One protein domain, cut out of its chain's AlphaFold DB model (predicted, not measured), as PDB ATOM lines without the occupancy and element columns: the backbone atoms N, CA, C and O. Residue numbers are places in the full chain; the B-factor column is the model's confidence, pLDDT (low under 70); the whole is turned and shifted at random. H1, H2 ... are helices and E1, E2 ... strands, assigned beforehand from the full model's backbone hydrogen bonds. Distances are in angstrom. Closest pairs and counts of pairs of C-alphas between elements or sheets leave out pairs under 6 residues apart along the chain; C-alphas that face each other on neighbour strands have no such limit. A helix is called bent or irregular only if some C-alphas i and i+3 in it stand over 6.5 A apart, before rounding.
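AT A GLANCE: This is residues 6 to 132 of the 247 residues of an uncharacterized protein of Candidatus Pacearchaeota archaeon (UniProt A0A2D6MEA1). A bent two-stranded hairpin, E1 and E2, lies at one side of a group of helices whose core is the long, bent helix H5; H4 packs on its first arm and H3 on its second, both at large angles. One end of H1 reaches the first arm, and the short helix H2 follows the hairpin, far from the core. The 127 printed residues hold five named helices and two named strands in the order H1 E1 E2 H2 H3 H4 H5, and the class is mixed, helices and strands. The sheet, E1 - E2, is antiparallel. The whole is compact, with a radius of gyration of the C-alphas of 13.9 A, and rounded, spanning 38 by 36 by 31 A.

HOW THE PARTS SIT: E1, residues 32 to 39, and E2, residues 44 to 51, form an antiparallel hairpin, their directions at 152 degrees. N 35 and O 48 are 2.9 A apart, and N 46 and O 37 also 2.9 A, within hydrogen-bond range. E1 bends by 71 degrees at residue 36 and E2 by 54 degrees at residue 47. H5, residues 107 to 131, is the hub, touching three helices. By its hydrogen bonds it was assigned as one helix, but it is bent: C-alphas 120 and 123 are 6.7 A apart. Its arms, H5a at residues 107 to 120 and H5b at residues 123 to 131, stand at 36 degrees, only just a steep tilt. E1 and H5a are only just apart, their closest C-alphas 8.1 A from each other. H4, residues 91 to 101, touches H5a at a steep tilt of 64 degrees, opposite ways; the closest C-alphas, of Trp 94 and Ala 114, are 4.8 A apart. H3, residues 68 to 76, touches H5b, about perpendicular at 82 degrees, with the closest C-alphas, of Met 72 and Ala 125, 4.4 A apart. H1, residues 6 to 15, touches H5a at its residues 116 to 120 alone, about perpendicular at 82 degrees; the closest C-alphas, of Leu 15 and Leu 117, are 6.6 A apart. H2, residues 53 to 56, touches no helix. In H1, H3, H5a and H5b every O i to N i+4 pair is within hydrogen-bond range, in H4 6 of 7; H2 is too short for such a pair.

IN THESE COORDINATES: H1 begins at C-alpha 6 (-39.409, -13.302, -9.814) and is 14.3 A long. E1 measures 17.6 A, E2 20.6 A, H2 4.9 A, H3 12.3 A and H4 15.4 A. H5a is 20.0 A long, and H5b, 12.4 A, ends at C-alpha 131 (-32.506, -38.628, -19.862).

THE WHOLE: The two C-alphas farthest apart, of Ala 30 and Ser 84, are 39.5 A from each other. The printed part has no cut. The links H1 to E1, H2 to H3 and H3 to H4 are long. The mean pLDDT of the printed part is 89.0; residues 57 to 58, 60 and 83 to 84 are under 70.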
ATOM      1  N   ALA A   6     -38.092 -13.611 -10.367       94.38
ATOM      2  CA  ALA A   6     -39.409 -13.302  -9.814       94.38
ATOM      3  C   ALA A   6     -40.452 -14.368 -10.196       94.38
ATOM      4  O   ALA A   6     -41.241 -14.800  -9.347       94.38
ATOM      5  N   GLU A   7     -40.417 -14.849 -11.441       94.06
ATOM      6  CA  GLU A   7     -41.259 -15.955 -11.908       94.06
ATOM      7  C   GLU A   7     -40.894 -17.264 -11.201       94.06
ATOM      8  O   GLU A   7     -41.775 -17.926 -10.651       94.06
ATOM      9  N   CYS A   8     -39.598 -17.585 -11.098       94.69
ATOM     10  CA  CYS A   8     -39.111 -18.744 -10.345       94.69
ATOM     11  C   CYS A   8     -39.623 -18.733  -8.895       94.69
ATOM     12  O   CYS A   8     -40.179 -19.725  -8.423       94.69
ATOM     13  N   ILE A   9     -39.494 -17.603  -8.190       95.31
ATOM     14  CA  ILE A   9     -39.973 -17.451  -6.807       95.31
ATOM     15  C   ILE A   9     -41.490 -17.634  -6.730       95.31
ATOM     16  O   ILE A   9     -41.980 -18.252  -5.787       95.31
ATOM     17  N   THR A  10     -42.243 -17.128  -7.706       96.06
ATOM     18  CA  THR A  10     -43.705 -17.283  -7.749       96.06
ATOM     19  C   THR A  10     -44.103 -18.753  -7.866       96.06
ATOM     20  O   THR A  10     -44.920 -19.235  -7.078       96.06
ATOM     21  N   ILE A  11     -43.453 -19.496  -8.762       95.81
ATOM     22  CA  ILE A  11     -43.678 -20.935  -8.940       95.81
ATOM     23  C   ILE A  11     -43.264 -21.707  -7.680       95.81
ATOM     24  O   ILE A  11     -44.005 -22.564  -7.200       95.81
ATOM     25  N   ILE A  12     -42.126 -21.365  -7.069       96.12
ATOM     26  CA  ILE A  12     -41.675 -21.971  -5.806       96.12
ATOM     27  C   ILE A  12     -42.703 -21.728  -4.693       96.12
ATOM     28  O   ILE A  12     -43.039 -22.659  -3.957       96.12
ATOM     29  N   LYS A  13     -43.240 -20.506  -4.568       96.62
ATOM     30  CA  LYS A  13     -44.278 -20.158  -3.581       96.62
ATOM     31  C   LYS A  13     -45.560 -20.972  -3.767       96.62
ATOM     32  O   LYS A  13     -46.207 -21.302  -2.772       96.62
ATOM     33  N   ASP A  14     -45.911 -21.323  -4.997       96.88
ATOM     34  CA  ASP A  14     -47.027 -22.223  -5.282       96.88
ATOM     35  C   ASP A  14     -46.685 -23.681  -4.925       96.88
ATOM     36  O   ASP A  14     -47.374 -24.334  -4.135       96.88
ATOM     37  N   LEU A  15     -45.541 -24.175  -5.402       95.62
ATOM     38  CA  LEU A  15     -45.104 -25.559  -5.218       95.62
ATOM     39  C   LEU A  15     -44.740 -25.925  -3.771       95.62
ATOM     40  O   LEU A  15     -44.693 -27.116  -3.451       95.62
ATOM     41  N   VAL A  16     -44.530 -24.970  -2.858       95.62
ATOM     42  CA  VAL A  16     -44.395 -25.273  -1.417       95.62
ATOM     43  C   VAL A  16     -45.733 -25.548  -0.723       95.62
ATOM     44  O   VAL A  16     -45.740 -26.139   0.368       95.62
ATOM     45  N   GLN A  17     -46.866 -25.145  -1.308       94.12
ATOM     46  CA  GLN A  17     -48.192 -25.335  -0.712       94.12
ATOM     47  C   GLN A  17     -48.553 -26.820  -0.646       94.12
ATOM     48  O   GLN A  17     -48.020 -27.637  -1.387       94.12
ATOM     49  N   LYS A  18     -49.452 -27.229   0.258       91.81
ATOM     50  CA  LYS A  18     -49.871 -28.644   0.305       91.81
ATOM     51  C   LYS A  18     -50.550 -29.050  -1.012       91.81
ATOM     52  O   LYS A  18     -50.187 -30.084  -1.569       91.81
ATOM     53  N   TYR A  19     -51.425 -28.181  -1.507       94.38
ATOM     54  CA  TYR A  19     -52.156 -28.287  -2.767       94.38
ATOM     55  C   TYR A  19     -51.773 -27.072  -3.626       94.38
ATOM     56  O   TYR A  19     -52.323 -25.997  -3.385       94.38
ATOM     57  N   PRO A  20     -50.756 -27.184  -4.501       95.38
ATOM     58  CA  PRO A  20     -50.420 -26.117  -5.444       95.38
ATOM     59  C   PRO A  20     -51.638 -25.725  -6.285       95.38
ATOM     60  O   PRO A  20     -52.539 -26.529  -6.488       95.38
ATOM     61  N   LYS A  21     -51.689 -24.491  -6.767       94.75
ATOM     62  CA  LYS A  21     -52.773 -24.021  -7.637       94.75
ATOM     63  C   LYS A  21     -52.437 -24.186  -9.120       94.75
ATOM     64  O   LYS A  21     -53.332 -24.082  -9.963       94.75
ATOM     65  N   GLY A  22     -51.170 -24.466  -9.427       92.19
ATOM     66  CA  GLY A  22     -50.667 -24.610 -10.785       92.19
ATOM     67  C   GLY A  22     -50.550 -23.263 -11.504       92.19
ATOM     68  O   GLY A  22     -50.949 -22.225 -10.968       92.19
ATOM     69  N   PRO A  23     -50.053 -23.262 -12.751       91.62
ATOM     70  CA  PRO A  23     -49.782 -22.030 -13.496       91.62
ATOM     71  C   PRO A  23     -51.040 -21.196 -13.778       91.62
ATOM     72  O   PRO A  23     -50.963 -19.978 -13.890       91.62
ATOM     73  N   THR A  24     -52.210 -21.834 -13.877       90.31
ATOM     74  CA  THR A  24     -53.490 -21.149 -14.127       90.31
ATOM     75  C   THR A  24     -54.194 -20.695 -12.848       90.31
ATOM     76  O   THR A  24     -55.195 -19.985 -12.926       90.31
ATOM     77  N   GLY A  25     -53.721 -21.129 -11.675       91.00
ATOM     78  CA  GLY A  25     -54.355 -20.841 -10.391       91.00
ATOM     79  C   GLY A  25     -55.676 -21.582 -10.135       91.00
ATOM     80  O   GLY A  25     -56.358 -21.262  -9.161       91.00
ATOM     81  N   LYS A  26     -56.061 -22.529 -11.002       91.56
ATOM     82  CA  LYS A  26     -57.384 -23.181 -10.986       91.56
ATOM     83  C   LYS A  26     -57.429 -24.503 -10.225       91.56
ATOM     84  O   LYS A  26     -58.527 -24.968  -9.942       91.56
ATOM     85  N   LEU A  27     -56.281 -25.103  -9.904       92.06
ATOM     86  CA  LEU A  27     -56.259 -26.371  -9.178       92.06
ATOM     87  C   LEU A  27     -56.732 -26.159  -7.737       92.06
ATOM     88  O   LEU A  27     -56.321 -25.232  -7.034       92.06
ATOM     89  N   THR A  28     -57.610 -27.046  -7.301       94.38
ATOM     90  CA  THR A  28     -58.254 -27.061  -5.995       94.38
ATOM     91  C   THR A  28     -57.876 -28.328  -5.240       94.38
ATOM     92  O   THR A  28     -57.316 -29.268  -5.789       94.38
ATOM     93  N   LYS A  29     -58.215 -28.404  -3.949       94.25
ATOM     94  CA  LYS A  29     -57.954 -29.598  -3.131       94.25
ATOM     95  C   LYS A  29     -58.597 -30.878  -3.700       94.25
ATOM     96  O   LYS A  29     -58.053 -31.951  -3.455       94.25
ATOM     97  N   ALA A  30     -59.727 -30.769  -4.403       93.62
ATOM     98  CA  ALA A  30     -60.445 -31.914  -4.969       93.62
ATOM     99  C   ALA A  30     -59.670 -32.595  -6.110       93.62
ATOM    100  O   ALA A  30     -59.808 -33.795  -6.309       93.62
ATOM    101  N   ASP A  31     -58.786 -31.848  -6.774       91.81
ATOM    102  CA  ASP A  31     -57.944 -32.321  -7.879       91.81
ATOM    103  C   ASP A  31     -56.757 -33.178  -7.402       91.81
ATOM    104  O   ASP A  31     -55.975 -33.703  -8.198       91.81
ATOM    105  N   TYR A  32     -56.590 -33.315  -6.082       93.50
ATOM    106  CA  TYR A  32     -55.469 -34.006  -5.466       93.50
ATOM    107  C   TYR A  32     -55.884 -35.294  -4.773       93.50
ATOM    108  O   TYR A  32     -56.793 -35.332  -3.943       93.50
ATOM    109  N   THR A  33     -55.090 -36.330  -5.004       92.81
ATOM    110  CA  THR A  33     -55.154 -37.597  -4.282       92.81
ATOM    111  C   THR A  33     -53.961 -37.737  -3.345       92.81
ATOM    112  O   THR A  33     -52.984 -36.977  -3.391       92.81
ATOM    113  N   THR A  34     -54.051 -38.697  -2.430       91.94
ATOM    114  CA  THR A  34     -52.923 -39.089  -1.588       91.94
ATOM    115  C   THR A  34     -52.483 -40.480  -2.002       91.94
ATOM    116  O   THR A  34     -53.285 -41.405  -1.947       91.94
ATOM    117  N   ARG A  35     -51.222 -40.625  -2.410       89.25
ATOM    118  CA  ARG A  35     -50.643 -41.920  -2.781       89.25
ATOM    119  C   ARG A  35     -49.599 -42.330  -1.754       89.25
ATOM    120  O   ARG A  35     -48.768 -41.510  -1.355       89.25
ATOM    121  N   TYR A  36     -49.642 -43.588  -1.332       91.56
ATOM    122  CA  TYR A  36     -48.602 -44.171  -0.493       91.56
ATOM    123  C   TYR A  36     -47.438 -44.598  -1.387       91.56
ATOM    124  O   TYR A  36     -47.568 -45.520  -2.186       91.56
ATOM    125  N   THR A  37     -46.320 -43.880  -1.317       88.75
ATOM    126  CA  THR A  37     -45.183 -44.082  -2.223       88.75
ATOM    127  C   THR A  37     -43.853 -43.898  -1.504       88.75
ATOM    128  O   THR A  37     -43.784 -43.252  -0.453       88.75
ATOM    129  N   TYR A  38     -42.800 -44.500  -2.053       86.25
ATOM    130  CA  TYR A  38     -41.454 -44.412  -1.510       86.25
ATOM    131  C   TYR A  38     -40.883 -43.003  -1.715       86.25
ATOM    132  O   TYR A  38     -40.706 -42.536  -2.840       86.25
ATOM    133  N   ASP A  39     -40.596 -42.315  -0.613       84.88
ATOM    134  CA  ASP A  39     -40.008 -40.980  -0.604       84.88
ATOM    135  C   ASP A  39     -38.484 -41.098  -0.519       84.88
ATOM    136  O   ASP A  39     -37.926 -41.261   0.572       84.88
ATOM    137  N   THR A  40     -37.814 -40.984  -1.667       78.88
ATOM    138  CA  THR A  40     -36.349 -41.080  -1.783       78.88
ATOM    139  C   THR A  40     -35.610 -40.051  -0.931       78.88
ATOM    140  O   THR A  40     -34.513 -40.340  -0.468       78.88
ATOM    141  N   CYS A  41     -36.210 -38.890  -0.637       73.19
ATOM    142  CA  CYS A  41     -35.594 -37.886   0.236       73.19
ATOM    143  C   CYS A  41     -35.530 -38.340   1.701       73.19
ATOM    144  O   CYS A  41     -34.716 -37.842   2.471       73.19
ATOM    145  N   THR A  42     -36.426 -39.240   2.119       79.62
ATOM    146  CA  THR A  42     -36.494 -39.728   3.509       79.62
ATOM    147  C   THR A  42     -36.212 -41.219   3.652       79.62
ATOM    148  O   THR A  42     -36.214 -41.717   4.776       79.62
ATOM    149  N   GLY A  43     -36.005 -41.926   2.541       85.50
ATOM    150  CA  GLY A  43     -35.746 -43.362   2.501       85.50
ATOM    151  C   GLY A  43     -36.912 -44.237   2.973       85.50
ATOM    152  O   GLY A  43     -36.678 -45.369   3.377       85.50
ATOM    153  N   ASN A  44     -38.150 -43.728   2.979       90.69
ATOM    154  CA  ASN A  44     -39.305 -44.387   3.602       90.69
ATOM    155  C   ASN A  44     -40.590 -44.210   2.782       90.69
ATOM    156  O   ASN A  44     -40.758 -43.207   2.091       90.69
ATOM    157  N   TYR A  45     -41.536 -45.144   2.910       90.38
ATOM    158  CA  TYR A  45     -42.866 -45.008   2.307       90.38
ATOM    159  C   TYR A  45     -43.739 -44.017   3.076       90.38
ATOM    160  O   TYR A  45     -43.809 -44.055   4.307       90.38
ATOM    161  N   ARG A  46     -44.409 -43.108   2.358       89.50
ATOM    162  CA  ARG A  46     -45.262 -42.070   2.948       89.50
ATOM    163  C   ARG A  46     -46.432 -41.713   2.044       89.50
ATOM    164  O   ARG A  46     -46.388 -41.868   0.830       89.50
ATOM    165  N   ASN A  47     -47.454 -41.143   2.666       90.19
ATOM    166  CA  ASN A  47     -48.585 -40.526   1.989       90.19
ATOM    167  C   ASN A  47     -48.175 -39.178   1.379       90.19
ATOM    168  O   ASN A  47     -47.934 -38.210   2.107       90.19
ATOM    169  N   LEU A  48     -48.098 -39.117   0.049       89.44
ATOM    170  CA  LEU A  48     -47.755 -37.917  -0.706       89.44
ATOM    171  C   LEU A  48     -48.958 -37.386  -1.481       89.44
ATOM    172  O   LEU A  48     -49.756 -38.145  -2.022       89.44
ATOM    173  N   THR A  49     -49.076 -36.060  -1.523       90.56
ATOM    174  CA  THR A  49     -50.098 -35.365  -2.309       90.56
ATOM    175  C   THR A  49     -49.660 -35.283  -3.767       90.56
ATOM    176  O   THR A  49     -48.654 -34.626  -4.058       90.56
ATOM    177  N   CYS A  50     -50.442 -35.903  -4.646       87.88
ATOM    178  CA  CYS A  50     -50.238 -35.966  -6.094       87.88
ATOM    179  C   CYS A  50     -51.535 -35.562  -6.806       87.88
ATOM    180  O   CYS A  50     -52.604 -35.622  -6.197       87.88
ATOM    181  N   LEU A  51     -51.459 -35.150  -8.072       88.00
ATOM    182  CA  LEU A  51     -52.669 -34.962  -8.879       88.00
ATOM    183  C   LEU A  51     -53.426 -36.294  -9.020       88.00
ATOM    184  O   LEU A  51     -52.831 -37.381  -8.947       88.00
ATOM    185  N   SER A  52     -54.753 -36.219  -9.132       84.88
ATOM    186  CA  SER A  52     -55.572 -37.377  -9.499       84.88
ATOM    187  C   SER A  52     -55.130 -37.927 -10.857       84.88
ATOM    188  O   SER A  52     -54.634 -37.184 -11.700       84.88
ATOM    189  N   GLU A  53     -55.274 -39.238 -11.060       80.56
ATOM    190  CA  GLU A  53     -54.842 -39.890 -12.304       80.56
ATOM    191  C   GLU A  53     -55.543 -39.304 -13.532       80.56
ATOM    192  O   GLU A  53     -54.886 -39.108 -14.547       80.56
ATOM    193  N   ASP A  54     -56.809 -38.904 -13.411       77.50
ATOM    194  CA  ASP A  54     -57.575 -38.287 -14.502       77.50
ATOM    195  C   ASP A  54     -56.972 -36.951 -14.979       77.50
ATOM    196  O   ASP A  54     -56.970 -36.632 -16.172       77.50
ATOM    197  N   ILE A  55     -56.420 -36.166 -14.047       76.44
ATOM    198  CA  ILE A  55     -55.802 -34.862 -14.333       76.44
ATOM    199  C   ILE A  55     -54.334 -35.029 -14.745       76.44
ATOM    200  O   ILE A  55     -53.820 -34.272 -15.565       76.44
ATOM    201  N   ASP A  56     -53.645 -36.027 -14.196       72.81
ATOM    202  CA  ASP A  56     -52.247 -36.324 -14.519       72.81
ATOM    203  C   ASP A  56     -52.121 -36.958 -15.919       72.81
ATOM    204  O   ASP A  56     -51.248 -36.593 -16.707       72.81
ATOM    205  N   ALA A  57     -53.053 -37.848 -16.285       67.88
ATOM    206  CA  ALA A  57     -53.083 -38.533 -17.580       67.88
ATOM    207  C   ALA A  57     -53.323 -37.585 -18.762       67.88
ATOM    208  O   ALA A  57     -52.895 -37.870 -19.879       67.88
ATOM    209  N   THR A  58     -53.974 -36.443 -18.530       68.25
ATOM    210  CA  THR A  58     -54.201 -35.430 -19.568       68.25
ATOM    211  C   THR A  58     -52.946 -34.617 -19.896       68.25
ATOM    212  O   THR A  58     -52.907 -33.993 -20.953       68.25
ATOM    213  N   ASN A  59     -51.907 -34.635 -19.049       71.31
ATOM    214  CA  ASN A  59     -50.636 -33.945 -19.298       71.31
ATOM    215  C   ASN A  59     -49.439 -34.665 -18.632       71.31
ATOM    216  O   ASN A  59     -48.861 -34.147 -17.669       71.31
ATOM    217  N   PRO A  60     -48.989 -35.815 -19.176       69.88
ATOM    218  CA  PRO A  60     -47.936 -36.641 -18.568       69.88
ATOM    219  C   PRO A  60     -46.554 -35.963 -18.525       69.88
ATOM    220  O   PRO A  60     -45.666 -36.389 -17.791       69.88
ATOM    221  N   SER A  61     -46.353 -34.897 -19.303       77.44
ATOM    222  CA  SER A  61     -45.132 -34.077 -19.321       77.44
ATOM    223  C   SER A  61     -45.172 -32.904 -18.332       77.44
ATOM    224  O   SER A  61     -44.324 -32.002 -18.386       77.44
ATOM    225  N   THR A  62     -46.152 -32.897 -17.426       84.50
ATOM    226  CA  THR A  62     -46.312 -31.864 -16.406       84.50
ATOM    227  C   THR A  62     -46.318 -32.457 -15.007       84.50
ATOM    228  O   THR A  62     -46.627 -33.623 -14.797       84.50
ATOM    229  N   LEU A  63     -45.973 -31.631 -14.026       87.94
ATOM    230  CA  LEU A  63     -46.130 -31.947 -12.619       87.94
ATOM    231  C   LEU A  63     -46.798 -30.760 -11.930       87.94
ATOM    232  O   LEU A  63     -46.290 -29.639 -11.974       87.94
ATOM    233  N   PHE A  64     -47.950 -30.993 -11.299       89.88
ATOM    234  CA  PHE A  64     -48.789 -29.917 -10.746       89.88
ATOM    235  C   PHE A  64     -49.176 -28.858 -11.804       89.88
ATOM    236  O   PHE A  64     -49.347 -27.686 -11.479       89.88
ATOM    237  N   GLY A  65     -49.280 -29.265 -13.076       88.62
ATOM    238  CA  GLY A  65     -49.562 -28.389 -14.217       88.62
ATOM    239  C   GLY A  65     -48.358 -27.610 -14.761       88.62
ATOM    240  O   GLY A  65     -48.480 -26.986 -15.810       88.62
ATOM    241  N   TYR A  66     -47.195 -27.649 -14.104       92.12
ATOM    242  CA  TYR A  66     -45.961 -27.051 -14.624       92.12
ATOM    243  C   TYR A  66     -45.224 -28.048 -15.516       92.12
ATOM    244  O   TYR A  66     -45.105 -29.218 -15.157       92.12
ATOM    245  N   SER A  67     -44.700 -27.608 -16.661       91.38
ATOM    246  CA  SER A  67     -43.924 -28.500 -17.528       91.38
ATOM    247  C   SER A  67     -42.625 -28.935 -16.847       91.38
ATOM    248  O   SER A  67     -41.982 -28.152 -16.144       91.38
ATOM    249  N   LEU A  68     -42.194 -30.176 -17.089       90.94
ATOM    250  CA  LEU A  68     -40.922 -30.673 -16.548       90.94
ATOM    251  C   LEU A  68     -39.727 -29.803 -16.972       90.94
ATOM    252  O   LEU A  68     -38.803 -29.603 -16.185       90.94
ATOM    253  N   HIS A  69     -39.773 -29.234 -18.182       89.44
ATOM    254  CA  HIS A  69     -38.750 -28.308 -18.665       89.44
ATOM    255  C   HIS A  69     -38.665 -27.044 -17.802       89.44
ATOM    256  O   HIS A  69     -37.574 -26.659 -17.401       89.44
ATOM    257  N   MET A  70     -39.805 -26.442 -17.450       91.50
ATOM    258  CA  MET A  70     -39.845 -25.259 -16.586       91.50
ATOM    259  C   MET A  70     -39.304 -25.566 -15.186       91.50
ATOM    260  O   MET A  70     -38.554 -24.779 -14.615       91.50
ATOM    261  N   LEU A  71     -39.636 -26.734 -14.632       92.88
ATOM    262  CA  LEU A  71     -39.115 -27.165 -13.330       92.88
ATOM    263  C   LEU A  71     -37.593 -27.351 -13.357       92.88
ATOM    264  O   LEU A  71     -36.901 -26.956 -12.420       92.88
ATOM    265  N   MET A  72     -37.068 -27.903 -14.448       92.00
ATOM    266  CA  MET A  72     -35.632 -28.029 -14.669       92.00
ATOM    267  C   MET A  72     -34.955 -26.665 -14.867       92.00
ATOM    268  O   MET A  72     -33.884 -26.448 -14.307       92.00
ATOM    269  N   GLU A  73     -35.574 -25.719 -15.581       91.00
ATOM    270  CA  GLU A  73     -35.071 -24.342 -15.689       91.00
ATOM    271  C   GLU A  73     -34.993 -23.654 -14.321       91.00
ATOM    272  O   GLU A  73     -33.998 -22.994 -14.044       91.00
ATOM    273  N   ILE A  74     -35.991 -23.840 -13.448       92.81
ATOM    274  CA  ILE A  74     -35.965 -23.310 -12.074       92.81
ATOM    275  C   ILE A  74     -34.817 -23.936 -11.279       92.81
ATOM    276  O   ILE A  74     -34.074 -23.222 -10.608       92.81
ATOM    277  N   ALA A  75     -34.657 -25.261 -11.357       92.38
ATOM    278  CA  ALA A  75     -33.590 -25.974 -10.659       92.38
ATOM    279  C   ALA A  75     -32.186 -25.608 -11.168       92.38
ATOM    280  O   ALA A  75     -31.229 -25.731 -10.412       92.38
ATOM    281  N   ALA A  76     -32.055 -25.159 -12.417       90.19
ATOM    282  CA  ALA A  76     -30.794 -24.717 -13.018       90.19
ATOM    283  C   ALA A  76     -30.596 -23.189 -12.975       90.19
ATOM    284  O   ALA A  76     -29.562 -22.695 -13.424       90.19
ATOM    285  N   HIS A  77     -31.578 -22.417 -12.495       90.31
ATOM    286  CA  HIS A  77     -31.537 -20.958 -12.571       90.31
ATOM    287  C   HIS A  77     -30.397 -20.412 -11.692       90.31
ATOM    288  O   HIS A  77     -30.439 -20.650 -10.488       90.31
ATOM    289  N   PRO A  78     -29.434 -19.619 -12.202       85.50
ATOM    290  CA  PRO A  78     -28.222 -19.237 -11.455       85.50
ATOM    291  C   PRO A  78     -28.478 -18.522 -10.120       85.50
ATOM    292  O   PRO A  78     -27.761 -18.706  -9.144       85.50
ATOM    293  N   GLU A  79     -29.532 -17.707 -10.048       86.94
ATOM    294  CA  GLU A  79     -29.896 -17.022  -8.798       86.94
ATOM    295  C   GLU A  79     -30.692 -17.884  -7.800       86.94
ATOM    296  O   GLU A  79     -30.937 -17.442  -6.677       86.94
ATOM    297  N   ILE A  80     -31.135 -19.077  -8.209       88.62
ATOM    298  CA  ILE A  80     -31.824 -20.058  -7.356       88.62
ATOM    299  C   ILE A  80     -30.841 -21.173  -6.992       88.62
ATOM    300  O   ILE A  80     -30.635 -21.477  -5.820       88.62
ATOM    301  N   ASN A  81     -30.192 -21.754  -7.996       82.94
ATOM    302  CA  ASN A  81     -29.102 -22.691  -7.831       82.94
ATOM    303  C   ASN A  81     -27.778 -21.955  -7.658       82.94
ATOM    304  O   ASN A  81     -27.032 -21.669  -8.587       82.94
ATOM    305  N   THR A  82     -27.504 -21.674  -6.404       73.19
ATOM    306  CA  THR A  82     -26.290 -21.009  -5.938       73.19
ATOM    307  C   THR A  82     -25.261 -21.985  -5.366       73.19
ATOM    308  O   THR A  82     -24.354 -21.572  -4.640       73.19
ATOM    309  N   CYS A  83     -25.467 -23.281  -5.596       67.88
ATOM    310  CA  CYS A  83     -24.571 -24.347  -5.179       67.88
ATOM    311  C   CYS A  83     -23.561 -24.648  -6.293       67.88
ATOM    312  O   CYS A  83     -23.687 -24.166  -7.415       67.88
ATOM    313  N   SER A  84     -22.521 -25.425  -5.982       65.19
ATOM    314  CA  SER A  84     -21.499 -25.808  -6.967       65.19
ATOM    315  C   SER A  84     -21.995 -26.831  -7.997       65.19
ATOM    316  O   SER A  84     -21.280 -27.138  -8.949       65.19
ATOM    317  N   SER A  85     -23.179 -27.412  -7.789       76.44
ATOM    318  CA  SER A  85     -23.824 -28.338  -8.716       76.44
ATOM    319  C   SER A  85     -24.491 -27.586  -9.870       76.44
ATOM    320  O   SER A  85     -24.895 -26.435  -9.742       76.44
ATOM    321  N   ALA A  86     -24.660 -28.255 -11.013       78.12
ATOM    322  CA  ALA A  86     -25.378 -27.690 -12.161       78.12
ATOM    323  C   ALA A  86     -26.901 -27.570 -11.933       78.12
ATOM    324  O   ALA A  86     -27.577 -26.803 -12.619       78.12
ATOM    325  N   LEU A  87     -27.434 -28.307 -10.955       85.62
ATOM    326  CA  LEU A  87     -28.839 -28.314 -10.559       85.62
ATOM    327  C   LEU A  87     -28.969 -28.280  -9.036       85.62
ATOM    328  O   LEU A  87     -28.215 -28.959  -8.342       85.62
ATOM    329  N   ALA A  88     -29.993 -27.578  -8.549       84.94
ATOM    330  CA  ALA A  88     -30.502 -27.734  -7.192       84.94
ATOM    331  C   ALA A  88     -31.276 -29.061  -7.087       84.94
ATOM    332  O   ALA A  88     -32.477 -29.117  -7.390       84.94
ATOM    333  N   ASP A  89     -30.584 -30.143  -6.726       82.44
ATOM    334  CA  ASP A  89     -31.096 -31.511  -6.836       82.44
ATOM    335  C   ASP A  89     -31.371 -32.215  -5.498       82.44
ATOM    336  O   ASP A  89     -31.920 -33.325  -5.492       82.44
ATOM    337  N   ASP A  90     -31.110 -31.552  -4.369       83.75
ATOM    338  CA  ASP A  90     -31.316 -32.133  -3.043       83.75
ATOM    339  C   ASP A  90     -32.121 -31.254  -2.062       83.75
ATOM    340  O   ASP A  90     -32.500 -30.117  -2.331       83.75
ATOM    341  N   GLU A  91     -32.446 -31.806  -0.885       87.56
ATOM    342  CA  GLU A  91     -33.185 -31.084   0.162       87.56
ATOM    343  C   GLU A  91     -32.440 -29.840   0.682       87.56
ATOM    344  O   GLU A  91     -33.084 -28.866   1.088       87.56
ATOM    345  N   TRP A  92     -31.110 -29.879   0.747       87.50
ATOM    346  CA  TRP A  92     -30.289 -28.821   1.330       87.50
ATOM    347  C   TRP A  92     -30.254 -27.577   0.456       87.50
ATOM    348  O   TRP A  92     -30.408 -26.477   1.000       87.50
ATOM    349  N   ASP A  93     -30.187 -27.750  -0.861       88.19
ATOM    350  CA  ASP A  93     -30.288 -26.664  -1.834       88.19
ATOM    351  C   ASP A  93     -31.598 -25.888  -1.630       88.19
ATOM    352  O   ASP A  93     -31.620 -24.665  -1.443       88.19
ATOM    353  N   TRP A  94     -32.715 -26.614  -1.520       91.88
ATOM    354  CA  TRP A  94     -34.033 -26.007  -1.316       91.88
ATOM    355  C   TRP A  94     -34.225 -25.407   0.079       91.88
ATOM    356  O   TRP A  94     -34.999 -24.459   0.228       91.88
ATOM    357  N   LYS A  95     -33.548 -25.909   1.123       92.88
ATOM    358  CA  LYS A  95     -33.635 -25.320   2.477       92.88
ATOM    359  C   LYS A  95     -33.171 -23.876   2.492       92.88
ATOM    360  O   LYS A  95     -33.764 -23.076   3.213       92.88
ATOM    361  N   ARG A  96     -32.118 -23.558   1.744       90.56
ATOM    362  CA  ARG A  96     -31.602 -22.196   1.644       90.56
ATOM    363  C   ARG A  96     -32.646 -21.275   1.018       90.56
ATOM    364  O   ARG A  96     -33.086 -20.341   1.675       90.56
ATOM    365  N   ILE A  97     -33.143 -21.628  -0.165       91.25
ATOM    366  CA  ILE A  97     -34.165 -20.846  -0.873       91.25
ATOM    367  C   ILE A  97     -35.429 -20.656  -0.034       91.25
ATOM    368  O   ILE A  97     -36.008 -19.574   0.007       91.25
ATOM    369  N   VAL A  98     -35.854 -21.686   0.698       94.69
ATOM    370  CA  VAL A  98     -37.010 -21.573   1.593       94.69
ATOM    371  C   VAL A  98     -36.760 -20.587   2.738       94.69
ATOM    372  O   VAL A  98     -37.696 -19.882   3.100       94.69
ATOM    373  N   ARG A  99     -35.548 -20.519   3.307       94.62
ATOM    374  CA  ARG A  99     -35.208 -19.522   4.341       94.62
ATOM    375  C   ARG A  99     -35.183 -18.109   3.772       94.62
ATOM    376  O   ARG A  99     -35.655 -17.201   4.440       94.62
ATOM    377  N   ASP A 100     -34.698 -17.951   2.545       92.06
ATOM    378  CA  ASP A 100     -34.628 -16.646   1.885       92.06
ATOM    379  C   ASP A 100     -36.034 -16.106   1.568       92.06
ATOM    380  O   ASP A 100     -36.305 -14.921   1.741       92.06
ATOM    381  N   ILE A 101     -36.961 -16.977   1.146       94.31
ATOM    382  CA  ILE A 101     -38.355 -16.594   0.853       94.31
ATOM    383  C   ILE A 101     -39.184 -16.416   2.140       94.31
ATOM    384  O   ILE A 101     -40.133 -15.631   2.145       94.31
ATOM    385  N   TYR A 102     -38.864 -17.164   3.200       94.75
ATOM    386  CA  TYR A 102     -39.624 -17.220   4.453       94.75
ATOM    387  C   TYR A 102     -38.683 -17.180   5.672       94.75
ATOM    388  O   TYR A 102     -38.457 -18.216   6.310       94.75
ATOM    389  N   PRO A 103     -38.099 -16.021   6.011       94.56
ATOM    390  CA  PRO A 103     -37.139 -15.911   7.114       94.56
ATOM    391  C   PRO A 103     -37.754 -16.190   8.497       94.56
ATOM    392  O   PRO A 103     -37.054 -16.592   9.424       94.56
ATOM    393  N   GLU A 104     -39.064 -16.011   8.643       95.75
ATOM    394  CA  GLU A 104     -39.795 -16.069   9.910       95.75
ATOM    395  C   GLU A 104     -40.233 -17.479  10.341       95.75
ATOM    396  O   GLU A 104     -40.690 -17.677  11.470       95.75
ATOM    397  N   ILE A 105     -40.138 -18.483   9.463       94.94
ATOM    398  CA  ILE A 105     -40.693 -19.812   9.752       94.94
ATOM    399  C   ILE A 105     -39.728 -20.691  10.560       94.94
ATOM    400  O   ILE A 105     -38.506 -20.647  10.424       94.94
ATOM    401  N   SER A 106     -40.291 -21.591  11.369       96.38
ATOM    402  CA  SER A 106     -39.494 -22.535  12.161       96.38
ATOM    403  C   SER A 106     -38.652 -23.483  11.295       96.38
ATOM    404  O   SER A 106     -39.037 -23.861  10.185       96.38
ATOM    405  N   ARG A 107     -37.543 -23.996  11.851       93.81
ATOM    406  CA  ARG A 107     -36.673 -24.991  11.185       93.81
ATOM    407  C   ARG A 107     -37.449 -26.204  10.653       93.81
ATOM    408  O   ARG A 107     -37.163 -26.693   9.563       93.81
ATOM    409  N   LYS A 108     -38.461 -26.674  11.393       93.69
ATOM    410  CA  LYS A 108     -39.324 -27.794  10.980       93.69
ATOM    411  C   LYS A 108     -40.153 -27.444   9.739       93.69
ATOM    412  O   LYS A 108     -40.291 -28.279   8.844       93.69
ATOM    413  N   ALA A 109     -40.677 -26.221   9.669       93.88
ATOM    414  CA  ALA A 109     -41.417 -25.737   8.509       93.88
ATOM    415  C   ALA A 109     -40.507 -25.579   7.280       93.88
ATOM    416  O   ALA A 109     -40.906 -26.004   6.194       93.88
ATOM    417  N   VAL A 110     -39.275 -25.077   7.462       95.88
ATOM    418  CA  VAL A 110     -38.258 -25.015   6.395       95.88
ATOM    419  C   VAL A 110     -38.022 -26.402   5.805       95.88
ATOM    420  O   VAL A 110     -38.236 -26.607   4.613       95.88
ATOM    421  N   THR A 111     -37.666 -27.383   6.642       93.56
ATOM    422  CA  THR A 111     -37.424 -28.767   6.206       93.56
ATOM    423  C   THR A 111     -38.636 -29.358   5.489       93.56
ATOM    424  O   THR A 111     -38.499 -29.992   4.445       93.56
ATOM    425  N   SER A 112     -39.849 -29.133   6.006       92.69
ATOM    426  CA  SER A 112     -41.059 -29.646   5.360       92.69
ATOM    427  C   SER A 112     -41.299 -29.041   3.975       92.69
ATOM    428  O   SER A 112     -41.793 -29.757   3.105       92.69
ATOM    429  N   ARG A 113     -41.024 -27.747   3.775       95.12
ATOM    430  CA  ARG A 113     -41.198 -27.069   2.480       95.12
ATOM    431  C   ARG A 113     -40.084 -27.444   1.504       95.12
ATOM    432  O   ARG A 113     -40.389 -27.785   0.369       95.12
ATOM    433  N   ALA A 114     -38.838 -27.501   1.969       94.31
ATOM    434  CA  ALA A 114     -37.691 -27.925   1.170       94.31
ATOM    435  C   ALA A 114     -37.875 -29.344   0.616       94.31
ATOM    436  O   ALA A 114     -37.721 -29.566  -0.577       94.31
ATOM    437  N   ARG A 115     -38.349 -30.290   1.439       92.06
ATOM    438  CA  ARG A 115     -38.683 -31.651   0.979       92.06
ATOM    439  C   ARG A 115     -39.793 -31.695  -0.068       92.06
ATOM    440  O   ARG A 115     -39.790 -32.581  -0.918       92.06
ATOM    441  N   ARG A 116     -40.768 -30.777  -0.010       92.88
ATOM    442  CA  ARG A 116     -41.781 -30.671  -1.072       92.88
ATOM    443  C   ARG A 116     -41.130 -30.213  -2.370       92.88
ATOM    444  O   ARG A 116     -41.379 -30.846  -3.384       92.88
ATOM    445  N   LEU A 117     -40.281 -29.188  -2.330       94.31
ATOM    446  CA  LEU A 117     -39.567 -28.705  -3.515       94.31
ATOM    447  C   LEU A 117     -38.626 -29.767  -4.088       94.31
ATOM    448  O   LEU A 117     -38.679 -30.017  -5.283       94.31
ATOM    449  N   ALA A 118     -37.879 -30.485  -3.250       91.94
ATOM    450  CA  ALA A 118     -37.023 -31.578  -3.704       91.94
ATOM    451  C   ALA A 118     -37.823 -32.646  -4.478       91.94
ATOM    452  O   ALA A 118     -37.456 -33.059  -5.573       91.94
ATOM    453  N   ARG A 119     -38.994 -33.047  -3.968       89.69
ATOM    454  CA  ARG A 119     -39.843 -34.027  -4.663       89.69
ATOM    455  C   ARG A 119     -40.526 -33.484  -5.914       89.69
ATOM    456  O   ARG A 119     -40.769 -34.243  -6.843       89.69
ATOM    457  N   ARG A 120     -40.904 -32.206  -5.903       91.62
ATOM    458  CA  ARG A 120     -41.721 -31.588  -6.958       91.62
ATOM    459  C   ARG A 120     -40.897 -30.935  -8.059       91.62
ATOM    460  O   ARG A 120     -41.425 -30.724  -9.135       91.62
ATOM    461  N   ILE A 121     -39.640 -30.607  -7.792       92.69
ATOM    462  CA  ILE A 121     -38.747 -29.935  -8.733       92.69
ATOM    463  C   ILE A 121     -37.517 -30.803  -8.955       92.69
ATOM    464  O   ILE A 121     -37.356 -31.323 -10.052       92.69
ATOM    465  N   ALA A 122     -36.699 -31.026  -7.920       89.12
ATOM    466  CA  ALA A 122     -35.405 -31.693  -8.078       89.12
ATOM    467  C   ALA A 122     -35.515 -33.103  -8.663       89.12
ATOM    468  O   ALA A 122     -34.865 -33.401  -9.654       89.12
ATOM    469  N   VAL A 123     -36.356 -33.977  -8.103       87.94
ATOM    470  CA  VAL A 123     -36.461 -35.364  -8.587       87.94
ATOM    471  C   VAL A 123     -36.879 -35.430 -10.069       87.94
ATOM    472  O   VAL A 123     -36.185 -36.098 -10.841       87.94
ATOM    473  N   PRO A 124     -37.960 -34.756 -10.512       89.06
ATOM    474  CA  PRO A 124     -38.306 -34.698 -11.931       89.06
ATOM    475  C   PRO A 124     -37.245 -34.005 -12.799       89.06
ATOM    476  O   PRO A 124     -36.903 -34.530 -13.857       89.06
ATOM    477  N   ALA A 125     -36.692 -32.871 -12.352       90.50
ATOM    478  CA  ALA A 125     -35.664 -32.131 -13.082       90.50
ATOM    479  C   ALA A 125     -34.408 -32.981 -13.301       90.50
ATOM    480  O   ALA A 125     -33.919 -33.067 -14.420       90.50
ATOM    481  N   SER A 126     -33.933 -33.683 -12.272       88.56
ATOM    482  CA  SER A 126     -32.768 -34.566 -12.353       88.56
ATOM    483  C   SER A 126     -33.013 -35.782 -13.238       88.56
ATOM    484  O   SER A 126     -32.089 -36.245 -13.904       88.56
ATOM    485  N   ARG A 127     -34.245 -36.309 -13.287       88.75
ATOM    486  CA  ARG A 127     -34.604 -37.369 -14.245       88.75
ATOM    487  C   ARG A 127     -34.514 -36.862 -15.679       88.75
ATOM    488  O   ARG A 127     -33.880 -37.517 -16.498       88.75
ATOM    489  N   LEU A 128     -35.089 -35.692 -15.956       90.12
ATOM    490  CA  LEU A 128     -35.047 -35.078 -17.282       90.12
ATOM    491  C   LEU A 128     -33.612 -34.683 -17.683       90.12
ATOM    492  O   LEU A 128     -33.184 -34.930 -18.803       90.12
ATOM    493  N   TRP A 129     -32.822 -34.162 -16.746       90.31
ATOM    494  CA  TRP A 129     -31.409 -33.837 -16.962       90.31
ATOM    495  C   TRP A 129     -30.574 -35.064 -17.343       90.31
ATOM    496  O   TRP A 129     -29.681 -34.985 -18.186       90.31
ATOM    497  N   ARG A 130     -30.871 -36.218 -16.732       89.50
ATOM    498  CA  ARG A 130     -30.181 -37.490 -16.995       89.50
ATOM    499  C   ARG A 130     -30.721 -38.239 -18.213       89.50
ATOM    500  O   ARG A 130     -29.993 -39.081 -18.732       89.50
ATOM    501  N   SER A 131     -31.947 -37.962 -18.672       90.50
ATOM    502  CA  SER A 131     -32.506 -38.628 -19.862       90.50
ATOM    503  C   SER A 131     -31.709 -38.291 -21.120       90.50
ATOM    504  O   SER A 131     -31.585 -39.115 -22.021       90.50
ATOM    505  N   GLY A 132     -31.113 -37.095 -21.154       89.19
ATOM    506  CA  GLY A 132     -30.343 -36.630 -22.296       89.19
ATOM    507  C   GLY A 132     -31.215 -36.144 -23.452       89.19
ATOM    508  O   GLY A 132     -30.704 -35.994 -24.551       89.19
TER     509      GLY A 132